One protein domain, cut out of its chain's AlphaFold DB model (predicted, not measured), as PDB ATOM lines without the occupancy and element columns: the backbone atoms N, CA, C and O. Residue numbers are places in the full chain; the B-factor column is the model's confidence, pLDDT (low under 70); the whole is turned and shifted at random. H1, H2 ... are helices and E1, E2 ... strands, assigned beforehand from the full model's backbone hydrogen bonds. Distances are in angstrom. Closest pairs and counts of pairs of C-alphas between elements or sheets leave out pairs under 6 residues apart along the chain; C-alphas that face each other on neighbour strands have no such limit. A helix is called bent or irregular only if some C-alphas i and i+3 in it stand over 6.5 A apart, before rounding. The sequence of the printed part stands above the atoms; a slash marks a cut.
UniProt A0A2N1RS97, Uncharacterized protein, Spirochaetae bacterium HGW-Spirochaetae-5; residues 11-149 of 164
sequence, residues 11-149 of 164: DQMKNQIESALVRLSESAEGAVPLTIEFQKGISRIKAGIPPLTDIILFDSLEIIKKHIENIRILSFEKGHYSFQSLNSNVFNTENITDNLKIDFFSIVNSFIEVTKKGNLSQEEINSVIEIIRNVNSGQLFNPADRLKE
ATOM      1  N   ASP A  11     123.172 110.119 146.515       95.56
ATOM      2  CA  ASP A  11     122.566 111.459 146.520       95.56
ATOM      3  C   ASP A  11     121.773 111.741 145.236       95.56
ATOM      4  O   ASP A  11     120.691 112.323 145.272       95.56
ATOM      5  N   GLN A  12     122.277 111.281 144.087       96.56
ATOM      6  CA  GLN A  12     121.578 111.419 142.808       96.56
ATOM      7  C   GLN A  12     120.345 110.517 142.757       96.56
ATOM      8  O   GLN A  12     119.279 110.966 142.347       96.56
ATOM      9  N   MET A  13     120.479 109.270 143.211       95.94
ATOM     10  CA  MET A  13     119.379 108.315 143.329       95.94
ATOM     11  C   MET A  13     118.258 108.875 144.214       95.94
ATOM     12  O   MET A  13     117.098 108.888 143.807       95.94
ATOM     13  N   LYS A  14     118.608 109.380 145.400       96.50
ATOM     14  CA  LYS A  14     117.677 109.996 146.345       96.50
ATOM     15  C   LYS A  14     116.935 111.164 145.696       96.50
ATOM     16  O   LYS A  14     115.709 111.156 145.682       96.50
ATOM     17  N   ASN A  15     117.665 112.092 145.076       96.62
ATOM     18  CA  ASN A  15     117.068 113.238 144.391       96.62
ATOM     19  C   ASN A  15     116.110 112.814 143.268       96.62
ATOM     20  O   ASN A  15     115.050 113.419 143.120       96.62
ATOM     21  N   GLN A  16     116.451 111.785 142.481       96.69
ATOM     22  CA  GLN A  16     115.571 111.270 141.425       96.69
ATOM     23  C   GLN A  16     114.258 110.727 141.998       96.69
ATOM     24  O   GLN A  16     113.187 111.076 141.502       96.69
ATOM     25  N   ILE A  17     114.336 109.901 143.045       95.25
ATOM     26  CA  ILE A  17     113.159 109.292 143.674       95.25
ATOM     27  C   ILE A  17     112.284 110.369 144.328       95.25
ATOM     28  O   ILE A  17     111.084 110.411 144.066       95.25
ATOM     29  N   GLU A  18     112.865 111.271 145.122       94.19
ATOM     30  CA  GLU A  18     112.123 112.356 145.783       94.19
ATOM     31  C   GLU A  18     111.450 113.275 144.758       94.19
ATOM     32  O   GLU A  18     110.246 113.513 144.834       94.19
ATOM     33  N   SER A  19     112.186 113.711 143.731       93.62
ATOM     34  CA  SER A  19     111.634 114.577 142.680       93.62
ATOM     35  C   SER A  19     110.513 113.889 141.898       93.62
ATOM     36  O   SER A  19     109.522 114.520 141.531       93.62
ATOM     37  N   ALA A  20     110.639 112.584 141.645       92.88
ATOM     38  CA  ALA A  20     109.620 111.818 140.939       92.88
ATOM     39  C   ALA A  20     108.350 111.590 141.776       92.88
ATOM     40  O   ALA A  20     107.276 111.391 141.197       92.88
ATOM     41  N   LEU A  21     108.458 111.603 143.104       90.56
ATOM     42  CA  LEU A  21     107.369 111.287 144.030       90.56
ATOM     43  C   LEU A  21     106.853 112.509 144.804       90.56
ATOM     44  O   LEU A  21     105.937 112.360 145.605       90.56
ATOM     45  N   VAL A  22     107.354 113.714 144.511       88.19
ATOM     46  CA  VAL A  22     107.024 114.959 145.229       88.19
ATOM     47  C   VAL A  22     105.515 115.199 145.380       88.19
ATOM     48  O   VAL A  22     105.027 115.537 146.455       88.19
ATOM     49  N   ARG A  23     104.734 114.911 144.330       80.50
ATOM     50  CA  ARG A  23     103.270 115.078 144.346       80.50
ATOM     51  C   ARG A  23     102.561 114.127 145.310       80.50
ATOM     52  O   ARG A  23     101.490 114.459 145.799       80.50
ATOM     53  N   LEU A  24     103.138 112.953 145.564       80.56
ATOM     54  CA  LEU A  24     102.600 111.973 146.510       80.56
ATOM     55  C   LEU A  24     102.961 112.327 147.956       80.56
ATOM     56  O   LEU A  24     102.209 111.999 148.870       80.56
ATOM     57  N   SER A  25     104.090 113.007 148.174       69.62
ATOM     58  CA  SER A  25     104.507 113.457 149.506       69.62
ATOM     59  C   SER A  25     103.836 114.757 149.960       69.62
ATOM     60  O   SER A  25     103.740 114.989 151.159       69.62
ATOM     61  N   GLU A  26     103.377 115.603 149.033       70.31
ATOM     62  CA  GLU A  26     102.811 116.931 149.340       70.31
ATOM     63  C   GLU A  26     101.272 116.964 149.429       70.31
ATOM     64  O   GLU A  26     100.700 118.015 149.721       70.31
ATOM     65  N   SER A  27     100.577 115.844 149.197       63.41
ATOM     66  CA  SER A  27      99.109 115.803 149.290       63.41
ATOM     67  C   SER A  27      98.636 116.069 150.729       63.41
ATOM     68  O   SER A  27      98.990 115.329 151.649       63.41
ATOM     69  N   ALA A  28      97.835 117.125 150.923       51.81
ATOM     70  CA  ALA A  28      97.367 117.599 152.234       51.81
ATOM     71  C   ALA A  28      96.493 116.573 152.987       51.81
ATOM     72  O   ALA A  28      96.471 116.564 154.217       51.81
ATOM     73  N   GLU A  29      95.832 115.677 152.255       52.81
ATOM     74  CA  GLU A  29      95.206 114.461 152.772       52.81
ATOM     75  C   GLU A  29      95.922 113.263 152.129       52.81
ATOM     76  O   GLU A  29      95.956 113.134 150.905       52.81
ATOM     77  N   GLY A  30      96.542 112.399 152.939       60.62
ATOM     78  CA  GLY A  30      97.160 111.162 152.443       60.62
ATOM     79  C   GLY A  30      98.607 111.268 151.951       60.62
ATOM     80  O   GLY A  30      98.994 110.476 151.102       60.62
ATOM     81  N   ALA A  31      99.419 112.195 152.475       71.94
ATOM     82  CA  ALA A  31     100.859 112.219 152.199       71.94
ATOM     83  C   ALA A  31     101.493 110.830 152.404       71.94
ATOM     84  O   ALA A  31     101.447 110.260 153.500       71.94
ATOM     85  N   VAL A  32     102.100 110.287 151.345       82.19
ATOM     86  CA  VAL A  32     102.777 108.989 151.395       82.19
ATOM     87  C   VAL A  32     104.063 109.147 152.207       82.19
ATOM     88  O   VAL A  32     104.962 109.872 151.771       82.19
ATOM     89  N   PRO A  33     104.215 108.474 153.366       88.06
ATOM     90  CA  PRO A  33     105.452 108.550 154.125       88.06
ATOM     91  C   PRO A  33     106.562 107.873 153.321       88.06
ATOM     92  O   PRO A  33     106.528 106.659 153.124       88.06
ATOM     93  N   LEU A  34     107.529 108.665 152.859       92.62
ATOM     94  CA  LEU A  34     108.695 108.222 152.102       92.62
ATOM     95  C   LEU A  34     109.956 108.441 152.939       92.62
ATOM     96  O   LEU A  34     110.188 109.517 153.485       92.62
ATOM     97  N   THR A  35     110.787 107.414 153.049       95.12
ATOM     98  CA  THR A  35     112.073 107.470 153.746       95.12
ATOM     99  C   THR A  35     113.134 106.833 152.866       95.12
ATOM    100  O   THR A  35     112.968 105.695 152.430       95.12
ATOM    101  N   ILE A  36     114.217 107.562 152.596       96.50
ATOM    102  CA  ILE A  36     115.335 107.097 151.767       96.50
ATOM    103  C   ILE A  36     116.623 107.280 152.560       96.50
ATOM    104  O   ILE A  36     117.009 108.401 152.896       96.50
ATOM    105  N   GLU A  37     117.293 106.173 152.854       97.12
ATOM    106  CA  GLU A  37     118.455 106.127 153.732       97.12
ATOM    107  C   GLU A  37     119.585 105.301 153.126       97.12
ATOM    108  O   GLU A  37     119.360 104.319 152.415       97.12
ATOM    109  N   PHE A  38     120.814 105.675 153.476       95.81
ATOM    110  CA  PHE A  38     122.003 104.877 153.224       95.81
ATOM    111  C   PHE A  38     122.683 104.566 154.551       95.81
ATOM    112  O   PHE A  38     123.256 105.450 155.188       95.81
ATOM    113  N   GLN A  39     122.614 103.312 154.992       93.06
ATOM    114  CA  GLN A  39     123.201 102.898 156.264       93.06
ATOM    115  C   GLN A  39     124.062 101.657 156.076       93.06
ATOM    116  O   GLN A  39     123.626 100.670 155.494       93.06
ATOM    117  N   LYS A  40     125.294 101.691 156.602       92.88
ATOM    118  CA  LYS A  40     126.226 100.545 156.595       92.88
ATOM    119  C   LYS A  40     126.439  99.932 155.199       92.88
ATOM    120  O   LYS A  40     126.584  98.721 155.067       92.88
ATOM    121  N   GLY A  41     126.456 100.768 154.159       93.19
ATOM    122  CA  GLY A  41     126.624 100.313 152.779       93.19
ATOM    123  C   GLY A  41     125.362  99.723 152.146       93.19
ATOM    124  O   GLY A  41     125.481  99.023 151.148       93.19
ATOM    125  N   ILE A  42     124.177  99.958 152.713       95.38
ATOM    126  CA  ILE A  42     122.889  99.477 152.200       95.38
ATOM    127  C   ILE A  42     122.007 100.683 151.887       95.38
ATOM    128  O   ILE A  42     121.783 101.525 152.759       95.38
ATOM    129  N   SER A  43     121.491 100.735 150.660       97.25
ATOM    130  CA  SER A  43     120.409 101.645 150.290       97.25
ATOM    131  C   SER A  43     119.087 101.051 150.752       97.25
ATOM    132  O   SER A  43     118.796  99.886 150.467       97.25
ATOM    133  N   ARG A  44     118.288 101.852 151.456       97.88
ATOM    134  CA  ARG A  44     116.949 101.496 151.923       97.88
ATOM    135  C   ARG A  44     115.961 102.583 151.526       97.88
ATOM    136  O   ARG A  44     116.158 103.749 151.851       97.88
ATOM    137  N   ILE A  45     114.888 102.184 150.856       97.81
ATOM    138  CA  ILE A  45     113.766 103.046 150.487       97.81
ATOM    139  C   ILE A  45     112.513 102.439 151.102       97.81
ATOM    140  O   ILE A  45     112.224 101.265 150.888       97.81
ATOM    141  N   LYS A  46     111.772 103.221 151.880       97.06
ATOM    142  CA  LYS A  46     110.532 102.797 152.525       97.06
ATOM    143  C   LYS A  46     109.417 103.757 152.152       97.06
ATOM    144  O   LYS A  46     109.581 104.961 152.320       97.06
ATOM    145  N   ALA A  47     108.300 103.223 151.674       95.06
ATOM    146  CA  ALA A  47     107.125 104.000 151.303       95.06
ATOM    147  C   ALA A  47     105.862 103.392 151.920       95.06
ATOM    148  O   ALA A  47     105.659 102.178 151.847       95.06
ATOM    149  N   GLY A  48     105.009 104.223 152.520       92.62
ATOM    150  CA  GLY A  48     103.662 103.802 152.904       92.62
ATOM    151  C   GLY A  48     102.833 103.413 151.680       92.62
ATOM    152  O   GLY A  48     103.021 103.967 150.596       92.62
ATOM    153  N   ILE A  49     101.931 102.450 151.850       91.69
ATOM    154  CA  ILE A  49     100.981 102.050 150.807       91.69
ATOM    155  C   ILE A  49      99.579 101.878 151.400       91.69
ATOM    156  O   ILE A  49      99.451 101.629 152.605       91.69
ATOM    157  N   PRO A  50      98.517 101.974 150.581       89.62
ATOM    158  CA  PRO A  50      97.192 101.516 150.988       89.62
ATOM    159  C   PRO A  50      97.200 100.020 151.357       89.62
ATOM    160  O   PRO A  50      98.178  99.316 151.084       89.62
ATOM    161  N   PRO A  51      96.115  99.506 151.973       89.75
ATOM    162  CA  PRO A  51      95.979  98.081 152.256       89.75
ATOM    163  C   PRO A  51      96.322  97.231 151.030       89.75
ATOM    164  O   PRO A  51      95.731  97.400 149.963       89.75
ATOM    165  N   LEU A  52      97.297  96.336 151.191       90.75
ATOM    166  CA  LEU A  52      97.782  95.502 150.099       90.75
ATOM    167  C   LEU A  52      96.680  94.533 149.649       90.75
ATOM    168  O   LEU A  52      96.276  93.648 150.404       90.75
ATOM    169  N   THR A  53      96.212  94.706 148.417       90.38
ATOM    170  CA  THR A  53      95.290  93.786 147.744       90.38
ATOM    171  C   THR A  53      96.048  92.910 146.751       90.38
ATOM    172  O   THR A  53      97.151  93.257 146.323       90.38
ATOM    173  N   ASP A  54      95.439  91.797 146.340       90.56
ATOM    174  CA  ASP A  54      96.025  90.911 145.327       90.56
ATOM    175  C   ASP A  54      96.276  91.657 144.008       90.56
ATOM    176  O   ASP A  54      97.317  91.472 143.388       90.56
ATOM    177  N   ILE A  55      95.370  92.564 143.621       90.50
ATOM    178  CA  ILE A  55      95.516  93.405 142.423       90.50
ATOM    179  C   ILE A  55      96.783  94.261 142.528       90.50
ATOM    180  O   ILE A  55      97.641  94.197 141.655       90.50
ATOM    181  N   ILE A  56      96.956  94.986 143.641       91.56
ATOM    182  CA  ILE A  56      98.140  95.827 143.867       91.56
ATOM    183  C   ILE A  56      99.425  94.989 143.830       91.56
ATOM    184  O   ILE A  56     100.433  95.430 143.274       91.56
ATOM    185  N   LEU A  57      99.404  93.786 144.413       93.94
ATOM    186  CA  LEU A  57     100.548  92.876 144.406       93.94
ATOM    187  C   LEU A  57     100.903  92.417 142.983       93.94
ATOM    188  O   LEU A  57     102.076  92.465 142.612       93.94
ATOM    189  N   PHE A  58      99.919  91.986 142.190       94.38
ATOM    190  CA  PHE A  58     100.154  91.501 140.828       94.38
ATOM    191  C   PHE A  58     100.552  92.620 139.862       94.38
ATOM    192  O   PHE A  58     101.500  92.429 139.101       94.38
ATOM    193  N   ASP A  59      99.941  93.802 139.956       95.25
ATOM    194  CA  ASP A  59     100.364  94.972 139.176       95.25
ATOM    195  C   ASP A  59     101.806  95.368 139.535       95.25
ATOM    196  O   ASP A  59     102.628  95.677 138.673       95.25
ATOM    197  N   SER A  60     102.161  95.299 140.824       95.62
ATOM    198  CA  SER A  60     103.538  95.548 141.259       95.62
ATOM    199  C   SER A  60     104.507  94.498 140.715       95.62
ATOM    200  O   SER A  60     105.622  94.844 140.335       95.62
ATOM    201  N   LEU A  61     104.104  93.227 140.636       95.31
ATOM    202  CA  LEU A  61     104.909  92.164 140.027       95.31
ATOM    203  C   LEU A  61     105.136  92.387 138.530       95.31
ATOM    204  O   LEU A  61     106.240  92.133 138.046       95.31
ATOM    205  N   GLU A  62     104.128  92.881 137.812       96.25
ATOM    206  CA  GLU A  62     104.264  93.264 136.405       96.25
ATOM    207  C   GLU A  62     105.306  94.378 136.241       96.25
ATOM    208  O   GLU A  62     106.230  94.249 135.432       96.25
ATOM    209  N   ILE A  63     105.246  95.414 137.083       97.50
ATOM    210  CA  ILE A  63     106.227  96.509 137.091       97.50
ATOM    211  C   ILE A  63     107.630  96.001 137.449       97.50
ATOM    212  O   ILE A  63     108.613  96.379 136.810       97.50
ATOM    213  N   ILE A  64     107.757  95.117 138.445       96.31
ATOM    214  CA  ILE A  64     109.042  94.492 138.787       96.31
ATOM    215  C   ILE A  64     109.604  93.774 137.559       96.31
ATOM    216  O   ILE A  64     110.754  93.996 137.200       96.31
ATOM    217  N   LYS A  65     108.799  92.949 136.881       95.19
ATOM    218  CA  LYS A  65     109.226  92.182 135.702       95.19
ATOM    219  C   LYS A  65     109.540  93.040 134.480       95.19
ATOM    220  O   LYS A  65     110.352  92.616 133.661       95.19
ATOM    221  N   LYS A  66     108.932  94.221 134.367       96.19
ATOM    222  CA  LYS A  66     109.221  95.208 133.320       96.19
ATOM    223  C   LYS A  66     110.644  95.770 133.423       96.19
ATOM    224  O   LYS A  66     111.262  96.014 132.392       96.19
ATOM    225  N   HIS A  67     111.158  95.952 134.639       95.38
ATOM    226  CA  HIS A  67     112.469  96.572 134.890       95.38
ATOM    227  C   HIS A  67     113.558  95.583 135.319       95.38
ATOM    228  O   HIS A  67     114.745  95.829 135.111       95.38
ATOM    229  N   ILE A  68     113.174  94.465 135.932       94.25
ATOM    230  CA  ILE A  68     114.085  93.477 136.503       94.25
ATOM    231  C   ILE A  68     113.861  92.142 135.804       94.25
ATOM    232  O   ILE A  68     112.841  91.470 135.977       94.25
ATOM    233  N   GLU A  69     114.858  91.740 135.021       90.12
ATOM    234  CA  GLU A  69     114.777  90.552 134.177       90.12
ATOM    235  C   GLU A  69     114.635  89.270 135.004       90.12
ATOM    236  O   GLU A  69     113.702  88.491 134.798       90.12
ATOM    237  N   ASN A  70     115.511  89.066 135.988       92.31
ATOM    238  CA  ASN A  70     115.551  87.843 136.780       92.31
ATOM    239  C   ASN A  70     115.153  88.135 138.224       92.31
ATOM    240  O   ASN A  70     115.805  88.928 138.900       92.31
ATOM    241  N   ILE A  71     114.112  87.460 138.713       94.38
ATOM    242  CA  ILE A  71     113.635  87.589 140.094       94.38
ATOM    243  C   ILE A  71     113.416  86.216 140.724       94.38
ATOM    244  O   ILE A  71     113.007  85.269 140.052       94.38
ATOM    245  N   ARG A  72     113.642  86.126 142.033       93.81
ATOM    246  CA  ARG A  72     113.196  85.021 142.880       93.81
ATOM    247  C   ARG A  72     112.193  85.511 143.912       93.81
ATOM    248  O   ARG A  72     112.286  86.639 144.393       93.81
ATOM    249  N   ILE A  73     111.290  84.624 144.296       96.12
ATOM    250  CA  ILE A  73     110.377  84.826 145.418       96.12
ATOM    251  C   ILE A  73     111.073  84.291 146.675       96.12
ATOM    252  O   ILE A  73     111.430  83.116 146.717       96.12
ATOM    253  N   LEU A  74     111.313  85.146 147.675       95.31
ATOM    254  CA  LEU A  74     111.828  84.723 148.986       95.31
ATOM    255  C   LEU A  74     110.711  84.345 149.951       95.31
ATOM    256  O   LEU A  74     110.869  83.415 150.732       95.31
ATOM    257  N   SER A  75     109.620  85.104 149.919       95.88
ATOM    258  CA  SER A  75     108.452  84.902 150.768       95.88
ATOM    259  C   SER A  75     107.207  85.236 149.964       95.88
ATOM    260  O   SER A  75     107.196  86.209 149.204       95.88
ATOM    261  N   PHE A  76     106.175  84.417 150.117       95.19
ATOM    262  CA  PHE A  76     104.873  84.614 149.488       95.19
ATOM    263  C   PHE A  76     103.776  84.267 150.491       95.19
ATOM    264  O   PHE A  76     102.946  83.386 150.271       95.19
ATOM    265  N   GLU A  77     103.847  84.917 151.648       92.81
ATOM    266  CA  GLU A  77     102.956  84.664 152.769       92.81
ATOM    267  C   GLU A  77     102.009  85.843 152.974       92.81
ATOM    268  O   GLU A  77     102.338  87.009 152.740       92.81
ATOM    269  N   LYS A  78     100.797  85.553 153.447       88.25
ATOM    270  CA  LYS A  78      99.825  86.604 153.735       88.25
ATOM    271  C   LYS A  78     100.393  87.544 154.801       88.25
ATOM    272  O   LYS A  78     100.635  87.128 155.928       88.25
ATOM    273  N   GLY A  79     100.560  88.817 154.451       89.38
ATOM    274  CA  GLY A  79     101.157  89.821 155.336       89.38
ATOM    275  C   GLY A  79     102.605  90.179 155.004       89.38
ATOM    276  O   GLY A  79     103.051  91.250 155.424       89.38
ATOM    277  N   HIS A  80     103.315  89.332 154.247       95.50
ATOM    278  CA  HIS A  80     104.692  89.567 153.817       95.50
ATOM    279  C   HIS A  80     105.005  88.892 152.474       95.50
ATOM    280  O   HIS A  80     105.132  87.672 152.380       95.50
ATOM    281  N   TYR A  81     105.208  89.710 151.443       97.00
ATOM    282  CA  TYR A  81     105.651  89.258 150.123       97.00
ATOM    283  C   TYR A  81     107.037  89.815 149.840       97.00
ATOM    284  O   TYR A  81     107.280  90.999 150.055       97.00
ATOM    285  N   SER A  82     107.949  88.971 149.372       97.56
ATOM    286  CA  SER A  82     109.356  89.330 149.229       97.56
ATOM    287  C   SER A  82     109.922  88.823 147.917       97.56
ATOM    288  O   SER A  82     109.934  87.617 147.653       97.56
ATOM    289  N   PHE A  83     110.434  89.749 147.114       97.31
ATOM    290  CA  PHE A  83     111.013  89.486 145.804       97.31
ATOM    291  C   PHE A  83     112.450  89.983 145.782       97.31
ATOM    292  O   PHE A  83     112.735  91.080 146.254       97.31
ATOM    293  N   GLN A  84     113.365  89.200 145.225       96.50
ATOM    294  CA  GLN A  84     114.756  89.612 145.064       96.50
ATOM    295  C   GLN A  84     115.218  89.401 143.642       96.50
ATOM    296  O   GLN A  84     115.031  88.331 143.064       96.50
ATOM    297  N   SER A  85     115.855  90.431 143.108       95.12
ATOM    298  CA  SER A  85     116.542  90.368 141.831       95.12
ATOM    299  C   SER A  85     117.709  89.383 141.888       95.12
ATOM    300  O   SER A  85     118.425  89.255 142.885       95.12
ATOM    301  N   LEU A  86     117.888  88.642 140.805       91.88
ATOM    302  CA  LEU A  86     119.036  87.773 140.599       91.88
ATOM    303  C   LEU A  86     120.053  88.494 139.718       91.88
ATOM    304  O   LEU A  86     119.742  89.481 139.055       91.88
ATOM    305  N   ASN A  87     121.269  87.964 139.685       86.69
ATOM    306  CA  ASN A  87     122.291  88.437 138.763       86.69
ATOM    307  C   ASN A  87     121.809  88.288 137.308       86.69
ATOM    308  O   ASN A  87     121.048  87.368 136.991       86.69
ATOM    309  N   SER A  88     122.296  89.143 136.400       83.50
ATOM    310  CA  SER A  88     121.995  89.021 134.961       83.50
ATOM    311  C   SER A  88     122.386  87.638 134.432       83.50
ATOM    312  O   SER A  88     121.650  87.020 133.672       83.50
ATOM    313  N   ASN A  89     123.520  87.107 134.906       84.62
ATOM    314  CA  ASN A  89     123.838  85.692 134.767       84.62
ATOM    315  C   ASN A  89     123.288  84.913 135.968       84.62
ATOM    316  O   ASN A  89     123.911  84.885 137.029       84.62
ATOM    317  N   VAL A  90     122.163  84.228 135.772       82.69
ATOM    318  CA  VAL A  90     121.495  83.421 136.806       82.69
ATOM    319  C   VAL A  90     122.326  82.240 137.319       82.69
ATOM    320  O   VAL A  90     122.059  81.737 138.407       82.69
ATOM    321  N   PHE A  91     123.345  81.804 136.572       84.94
ATOM    322  CA  PHE A  91     124.268  80.753 137.010       84.94
ATOM    323  C   PHE A  91     125.374  81.287 137.923       84.94
ATOM    324  O   PHE A  91     126.037  80.505 138.602       84.94
ATOM    325  N   ASN A  92     125.583  82.608 137.956       83.12
ATOM    326  CA  ASN A  92     126.479  83.219 138.923       83.12
ATOM    327  C   ASN A  92     125.743  83.400 140.255       83.12
ATOM    328  O   ASN A  92     124.859  84.247 140.377       83.12
ATOM    329  N   THR A  93     126.130  82.619 141.261       80.94
ATOM    330  CA  THR A  93     125.534  82.659 142.603       80.94
ATOM    331  C   THR A  93     126.280  83.568 143.577       80.94
ATOM    332  O   THR A  93     125.852  83.710 144.724       80.94
ATOM    333  N   GLU A  94     127.398  84.170 143.168       80.81
ATOM    334  CA  GLU A  94     128.137  85.100 144.018       80.81
ATOM    335  C   GLU A  94     127.293  86.342 144.318       80.81
ATOM    336  O   GLU A  94     126.598  86.867 143.445       80.81
ATOM    337  N   ASN A  95     127.353  86.807 145.570       81.44
ATOM    338  CA  ASN A  95     126.705  88.037 146.041       81.44
ATOM    339  C   ASN A  95     125.198  88.131 145.738       81.44
ATOM    340  O   ASN A  95     124.631  89.215 145.722       81.44
ATOM    341  N   ILE A  96     124.506  87.002 145.563       80.69
ATOM    342  CA  ILE A  96     123.071  86.984 145.240       80.69
ATOM    343  C   ILE A  96     122.202  87.667 146.311       80.69
ATOM    344  O   ILE A  96     121.096  88.120 146.035       80.69
ATOM    345  N   THR A  97     122.698  87.726 147.550       82.81
ATOM    346  CA  THR A  97     122.059  88.405 148.683       82.81
ATOM    347  C   THR A  97     122.231  89.920 148.657       82.81
ATOM    348  O   THR A  97     121.512  90.608 149.374       82.81
ATOM    349  N   ASP A  98     123.169  90.427 147.860       89.38
ATOM    350  CA  ASP A  98     123.510  91.847 147.773       89.38
ATOM    351  C   ASP A  98     122.581  92.605 146.809       89.38
ATOM    352  O   ASP A  98     122.514  93.835 146.839       89.38
ATOM    353  N   ASN A  99     121.845  91.862 145.983       93.69
ATOM    354  CA  ASN A  99     120.942  92.363 144.955       93.69
ATOM    355  C   ASN A  99     119.684  93.032 145.523       93.69
ATOM    356  O   ASN A  99     119.323  92.825 146.686       93.69
ATOM    357  N   LEU A 100     118.984  93.795 144.675       96.62
ATOM    358  CA  LEU A 100     117.749  94.487 145.038       96.62
ATOM    359  C   LEU A 100     116.711  93.509 145.586       96.62
ATOM    360  O   LEU A 100     116.386  92.516 144.933       96.62
ATOM    361  N   LYS A 101     116.157  93.842 146.745       97.81
ATOM    362  CA  LYS A 101     115.059  93.157 147.409       97.81
ATOM    363  C   LYS A 101     113.900  94.130 147.588       97.81
ATOM    364  O   LYS A 101     114.116  95.261 148.015       97.81
ATOM    365  N   ILE A 102     112.696  93.685 147.257       98.12
ATOM    366  CA  ILE A 102     111.446  94.435 147.359       98.12
ATOM    367  C   ILE A 102     110.518  93.634 148.266       98.12
ATOM    368  O   ILE A 102     110.123  92.513 147.938       98.12
ATOM    369  N   ASP A 103     110.198  94.204 149.418       97.69
ATOM    370  CA  ASP A 103     109.323  93.629 150.423       97.69
ATOM    371  C   ASP A 103     108.023  94.429 150.521       97.69
ATOM    372  O   ASP A 103     108.041  95.649 150.666       97.69
ATOM    373  N   PHE A 104     106.895  93.728 150.507       97.12
ATOM    374  CA  PHE A 104     105.575  94.267 150.803       97.12
ATOM    375  C   PHE A 104     105.139  93.745 152.168       97.12
ATOM    376  O   PHE A 104     105.045  92.532 152.368       97.12
ATOM    377  N   PHE A 105     104.846  94.649 153.095       95.81
ATOM    378  CA  PHE A 105     104.332  94.330 154.424       95.81
ATOM    379  C   PHE A 105     102.900  94.839 154.548       95.81
ATOM    380  O   PHE A 105     102.629  95.955 154.115       95.81
ATOM    381  N   SER A 106     101.993  94.059 155.148       92.00
ATOM    382  CA  SER A 106     100.572  94.449 155.244       92.00
ATOM    383  C   SER A 106      99.872  94.130 156.575       92.00
ATOM    384  O   SER A 106      98.646  94.167 156.638       92.00
ATOM    385  N   ILE A 107     100.609  93.785 157.640       83.81
ATOM    386  CA  ILE A 107     100.011  93.282 158.899       83.81
ATOM    387  C   ILE A 107      99.464  94.399 159.802       83.81
ATOM    388  O   ILE A 107      98.378  94.253 160.351       83.81
ATOM    389  N   VAL A 108     100.213  95.489 159.999       78.94
ATOM    390  CA  VAL A 108      99.821  96.584 160.914       78.94
ATOM    391  C   VAL A 108      99.628  97.874 160.131       78.94
ATOM    392  O   VAL A 108      98.520  98.381 160.023       78.94
ATOM    393  N   ASN A 109     100.710  98.353 159.523       84.75
ATOM    394  CA  ASN A 109     100.708  99.454 158.574       84.75
ATOM    395  C   ASN A 109     101.284  98.911 157.278       84.75
ATOM    396  O   ASN A 109     102.357  98.303 157.310       84.75
ATOM    397  N   SER A 110     100.567  99.086 156.170       92.06
ATOM    398  CA  SER A 110     101.046  98.568 154.896       92.06
ATOM    399  C   SER A 110     102.160  99.468 154.361       92.06
ATOM    400  O   SER A 110     102.016 100.690 154.308       92.06
ATOM    401  N   PHE A 111     103.301  98.878 154.018       95.38
ATOM    402  CA  PHE A 111     104.424  99.604 153.429       95.38
ATOM    403  C   PHE A 111     105.213  98.710 152.480       95.38
ATOM    404  O   PHE A 111     105.226  97.484 152.612       95.38
ATOM    405  N   ILE A 112     105.902  99.358 151.550       96.75
ATOM    406  CA  ILE A 112     106.917  98.738 150.710       96.75
ATOM    407  C   ILE A 112     108.276  99.128 151.265       96.75
ATOM    408  O   ILE A 112     108.509 100.287 151.615       96.75
ATOM    409  N   GLU A 113     109.174  98.157 151.350       97.62
ATOM    410  CA  GLU A 113     110.574  98.376 151.662       97.62
ATOM    411  C   GLU A 113     111.443  97.801 150.550       97.62
ATOM    412  O   GLU A 113     111.342  96.631 150.191       97.62
ATOM    413  N   VAL A 114     112.313  98.640 150.009       98.06
ATOM    414  CA  VAL A 114     113.281  98.275 148.988       98.06
ATOM    415  C   VAL A 114     114.665  98.386 149.591       98.06
ATOM    416  O   VAL A 114     115.015  99.412 150.175       98.06
ATOM    417  N   THR A 115     115.454  97.325 149.465       97.75
ATOM    418  CA  THR A 115     116.818  97.265 149.992       97.75
ATOM    419  C   THR A 115     117.787  96.734 148.951       97.75
ATOM    420  O   THR A 115     117.453  95.840 148.179       97.75
ATOM    421  N   LYS A 116     119.001  97.282 148.919       96.50
ATOM    422  CA  LYS A 116     120.108  96.776 148.099       96.50
ATOM    423  C   LYS A 116     121.435  97.113 148.760       96.50
ATOM    424  O   LYS A 116     121.583  98.196 149.329       96.50
ATOM    425  N   LYS A 117     122.416  96.216 148.677       94.94
ATOM    426  CA  LYS A 117     123.781  96.545 149.094       94.94
ATOM    427  C   LYS A 117     124.420  97.455 148.047       94.94
ATOM    428  O   LYS A 117     124.485  97.130 146.866       94.94
ATOM    429  N   GLY A 118     124.924  98.593 148.497       93.00
ATOM    430  CA  GLY A 118     125.418  99.657 147.642       93.00
ATOM    431  C   GLY A 118     124.283 100.463 147.020       93.00
ATOM    432  O   GLY A 118     123.236 100.674 147.631       93.00
ATOM    433  N   ASN A 119     124.537 100.957 145.818       93.81
ATOM    434  CA  ASN A 119     123.664 101.859 145.080       93.81
ATOM    435  C   ASN A 119     122.743 101.100 144.112       93.81
ATOM    436  O   ASN A 119     123.025  99.957 143.746       93.81
ATOM    437  N   LEU A 120     121.671 101.759 143.667       95.50
ATOM    438  CA  LEU A 120     120.759 101.220 142.659       95.50
ATOM    439  C   LEU A 120     121.213 101.576 141.232       95.50
ATOM    440  O   LEU A 120     121.859 102.604 141.007       95.50
ATOM    441  N   SER A 121     120.873 100.725 140.263       95.25
ATOM    442  CA  SER A 121     120.948 101.040 138.833       95.25
ATOM    443  C   SER A 121     119.730 101.860 138.392       95.25
ATOM    444  O   SER A 121     118.750 101.989 139.130       95.25
ATOM    445  N   GLN A 122     119.764 102.421 137.179       95.25
ATOM    446  CA  GLN A 122     118.644 103.221 136.675       95.25
ATOM    447  C   GLN A 122     117.347 102.409 136.561       95.25
ATOM    448  O   GLN A 122     116.285 102.922 136.898       95.25
ATOM    449  N   GLU A 123     117.420 101.146 136.135       95.25
ATOM    450  CA  GLU A 123     116.229 100.293 136.030       95.25
ATOM    451  C   GLU A 123     115.623  99.978 137.396       95.25
ATOM    452  O   GLU A 123     114.404  99.996 137.559       95.25
ATOM    453  N   GLU A 124     116.460  99.775 138.412       96.69
ATOM    454  CA  GLU A 124     115.986  99.582 139.780       96.69
ATOM    455  C   GLU A 124     115.323 100.858 140.316       96.69
ATOM    456  O   GLU A 124     114.251 100.782 140.911       96.69
ATOM    457  N   ILE A 125     115.900 102.037 140.053       97.19
ATOM    458  CA  ILE A 125     115.290 103.331 140.406       97.19
ATOM    459  C   ILE A 125     113.928 103.492 139.723       97.19
ATOM    460  O   ILE A 125     112.948 103.848 140.381       97.19
ATOM    461  N   ASN A 126     113.851 103.200 138.423       97.19
ATOM    462  CA  ASN A 126     112.614 103.284 137.652       97.19
ATOM    463  C   ASN A 126     111.543 102.342 138.219       97.19
ATOM    464  O   ASN A 126     110.411 102.772 138.431       97.19
ATOM    465  N   SER A 127     111.922 101.102 138.551       97.56
ATOM    466  CA  SER A 127     111.038 100.123 139.190       97.56
ATOM    467  C   SER A 127     110.477 100.646 140.511       97.56
ATOM    468  O   SER A 127     109.265 100.636 140.708       97.56
ATOM    469  N   VAL A 128     111.332 101.175 141.394       97.38
ATOM    470  CA  VAL A 128     110.904 101.741 142.683       97.38
ATOM    471  C   VAL A 128     109.892 102.870 142.487       97.38
ATOM    472  O   VAL A 128     108.844 102.882 143.135       97.38
ATOM    473  N   ILE A 129     110.187 103.813 141.591       96.62
ATOM    474  CA  ILE A 129     109.314 104.961 141.319       96.62
ATOM    475  C   ILE A 129     107.967 104.496 140.761       96.62
ATOM    476  O   ILE A 129     106.922 104.966 141.213       96.62
ATOM    477  N   GLU A 130     107.979 103.595 139.779       96.75
ATOM    478  CA  GLU A 130     106.765 103.125 139.114       96.75
ATOM    479  C   GLU A 130     105.885 102.310 140.066       96.75
ATOM    480  O   GLU A 130     104.682 102.560 140.122       96.75
ATOM    481  N   ILE A 131     106.475 101.445 140.902       96.56
ATOM    482  CA  ILE A 131     105.747 100.720 141.953       96.56
ATOM    483  C   ILE A 131     105.085 101.713 142.911       96.56
ATOM    484  O   ILE A 131     103.870 101.667 143.082       96.56
ATOM    485  N   ILE A 132     105.848 102.640 143.509       95.25
ATOM    486  CA  ILE A 132     105.307 103.568 144.520       95.25
ATOM    487  C   ILE A 132     104.200 104.449 143.930       95.25
ATOM    488  O   ILE A 132     103.204 104.718 144.607       95.25
ATOM    489  N   ARG A 133     104.334 104.874 142.669       92.69
ATOM    490  CA  ARG A 133     103.277 105.611 141.964       92.69
ATOM    491  C   ARG A 133     102.046 104.758 141.719       92.69
ATOM    492  O   ARG A 133     100.945 105.234 141.966       92.69
ATOM    493  N   ASN A 134     102.222 103.530 141.239       92.62
ATOM    494  CA  ASN A 134     101.106 102.655 140.912       92.62
ATOM    495  C   ASN A 134     100.275 102.336 142.158       92.62
ATOM    496  O   ASN A 134      99.066 102.566 142.175       92.62
ATOM    497  N   VAL A 135     100.937 101.910 143.238       91.75
ATOM    498  CA  VAL A 135     100.257 101.522 144.483       91.75
ATOM    499  C   VAL A 135      99.576 102.698 145.188       91.75
ATOM    500  O   VAL A 135      98.591 102.492 145.886       91.75
ATOM    501  N   ASN A 136     100.056 103.932 144.989       89.00
ATOM    502  CA  ASN A 136      99.467 105.142 145.573       89.00
ATOM    503  C   ASN A 136      98.661 105.982 144.566       89.00
ATOM    504  O   ASN A 136      98.225 107.084 144.892       89.00
ATOM    505  N   SER A 137      98.419 105.482 143.350       81.38
ATOM    506  CA  SER A 137      97.705 106.220 142.296       81.38
ATOM    507  C   SER A 137      96.292 106.639 142.720       81.38
ATOM    508  O   SER A 137      95.853 107.747 142.412       81.38
ATOM    509  N   GLY A 138      95.614 105.800 143.508       69.56
ATOM    510  CA  GLY A 138      94.306 106.099 144.092       69.56
ATOM    511  C   GLY A 138      94.319 107.190 145.169       69.56
ATOM    512  O   GLY A 138      93.272 107.760 145.442       69.56
ATOM    513  N   GLN A 139      95.471 107.528 145.761       63.09
ATOM    514  CA  GLN A 139      95.572 108.635 146.728       63.09
ATOM    515  C   GLN A 139      95.645 110.008 146.052       63.09
ATOM    516  O   GLN A 139      95.316 111.016 146.663       63.09
ATOM    517  N   LEU A 140      96.013 110.050 144.770       58.22
ATOM    518  CA  LEU A 140      95.900 111.256 143.943       58.22
ATOM    519  C   LEU A 140      94.469 111.465 143.421       58.22
ATOM    520  O   LEU A 140      94.191 112.470 142.767       58.22
ATOM    521  N   PHE A 141      93.565 110.510 143.660       60.66
ATOM    522  CA  PHE A 141      92.194 110.550 143.178       60.66
ATOM    523  C   PHE A 141      91.282 111.194 144.223       60.66
ATOM    524  O   PHE A 141      90.792 110.529 145.131       60.66
ATOM    525  N   ASN A 142      91.007 112.489 144.064       63.44
ATOM    526  CA  ASN A 142      89.884 113.128 144.740       63.44
ATOM    527  C   ASN A 142      88.619 112.954 143.875       63.44
ATOM    528  O   ASN A 142      88.528 113.567 142.803       63.44
ATOM    529  N   PRO A 143      87.616 112.160 144.309       68.25
ATOM    530  CA  PRO A 143      86.378 111.978 143.556       68.25
ATOM    531  C   PRO A 143      85.683 113.311 143.277       68.25
ATOM    532  O   PRO A 143      85.081 113.484 142.219       68.25
ATOM    533  N   ALA A 144      85.804 114.269 144.201       73.94
ATOM    534  CA  ALA A 144      85.215 115.585 144.052       73.94
ATOM    535  C   ALA A 144      85.861 116.377 142.906       73.94
ATOM    536  O   ALA A 144      85.169 117.008 142.108       73.94
ATOM    537  N   ASP A 145      87.182 116.316 142.772       75.06
ATOM    538  CA  ASP A 145      87.872 117.031 141.700       75.06
ATOM    539  C   ASP A 145      87.603 116.381 140.341       75.06
ATOM    540  O   ASP A 145      87.355 117.085 139.363       75.06
ATOM    541  N   ARG A 146      87.485 115.047 140.288       70.81
ATOM    542  CA  ARG A 146      87.085 114.346 139.060       70.81
ATOM    543  C   ARG A 146      85.653 114.664 138.637       70.81
ATOM    544  O   ARG A 146      85.382 114.849 137.454       70.81
ATOM    545  N   LEU A 147      84.732 114.729 139.593       77.44
ATOM    546  CA  LEU A 147      83.348 115.118 139.333       77.44
ATOM    547  C   LEU A 147      83.280 116.556 138.798       77.44
ATOM    548  O   LEU A 147      82.583 116.794 137.814       77.44
ATOM    549  N   LYS A 148      84.068 117.484 139.358       80.69
ATOM    550  CA  LYS A 148      84.185 118.854 138.832       80.69
ATOM    551  C   LYS A 148      84.755 118.891 137.410       80.69
ATOM    552  O   LYS A 148      84.203 119.595 136.569       80.69
ATOM    553  N   GLU A 149      85.809 118.125 137.111       78.50
ATOM    554  CA  GLU A 149      86.374 118.018 135.750       78.50
ATOM    555  C   GLU A 149      85.352 117.515 134.722       78.50
ATOM    556  O   GLU A 149      85.360 117.947 133.570       78.50
TER     557      GLU A 149
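This is residues 11 to 149 of the 164 residues of an uncharacterized protein of Spirochaetae bacterium HGW-Spirochaetae-5 (UniProt A0A2N1RS97). One twisted sheet of six strands makes a wall, and three helices, H1, H3 and H2, lie side by side over one of its faces along the strands; the other face holds no named helix. At one end the printed part runs on from H3 through the short H4 to H5, which sticks out free with residues 143 to 149, and at the far end the loop of residues 86 to 100 reaches outward. The printed part has 139 residues, with five named helices and six named strands in the order H1 E1 E2 H2 E3 E4 E5 E6 H3 H4 H5, in the mixed class of helices and strands. The sheet runs E1 E2 E6 E5 E4 E3, antiparallel throughout. The whole is compact by its radius of gyration of the C-alphas, 15.5 A, yet elongated in outline, spanning 55 by 34 by 27 A.

The sheet is made of E1, residues 34 to 39, E2, residues 42 to 48 and 19.7 A long, E6, residues 111 to 117 and 20.1 A, E5, residues 101 to 105, E4, residues 80 to 85, and E3, residues 71 to 77. H1, residues 11 to 25, begins at C-alpha 11 (122.566, 111.459, 146.520) and is 18.4 A long; it is irregular, with C-alphas 20 and 23 lying 7.9 A apart. H2, residues 54 to 67, measures 20.3 A, and H3, residues 122 to 135, measures 20.0 A. H4 is residues 137 to 140, and H5, residues 143 to 149, ends at C-alpha 149 (86.374, 118.018, 135.750).

E1 and E3 are the edge strands. The hairpin E1 and E2 has N 37 and O 44 at 2.9 A, and E2 and E6 have N 45 and O 114 at 2.9 A. E3 E4 E5 E6 form a meander, each strand the antiparallel neighbour of the one before, with N 103 and O 113 at 2.8 A, N 83 and O 102 at 2.9 A, and N 74 and O 82 at 2.8 A, within hydrogen-bond range. H1, H2 and H3 on the same face make two layers, helices on one face of a sheet. H3 is over E6 at a height over the sheet of 9.8 A, H2 over E4 at 10.1 A, and H1 over E1 and only just over E2, with 3 C-alphas falling on it, at 9.6 A. H3 touches H2, closest at the C-alphas of His 67 and Glu 123, 5.4 A, at a shallow tilt of 19 degrees, opposite ways. H3 touches H1, closest at the C-alphas of Ile 17 and Ile 129, 6.3 A, at a shallow tilt of 15 degrees, the same way. H1 and H4 are close but not clearly touching, while H5 is apart from H4. Every O i to N i+4 pair is within hydrogen-bond range in H2, H3 and H5; in H1 it is 9 of 11, and H4 is too short for such a pair.

The C-alphas of Glu 94 and Lys 148, the two farthest apart, are 55.7 A apart. The printed part has no cut, and the link E4 to E5, 15 residues, is long. The mean pLDDT of the printed part is 89.3; residue 25, residues 27 to 30 and residues 138 to 143 are under 70.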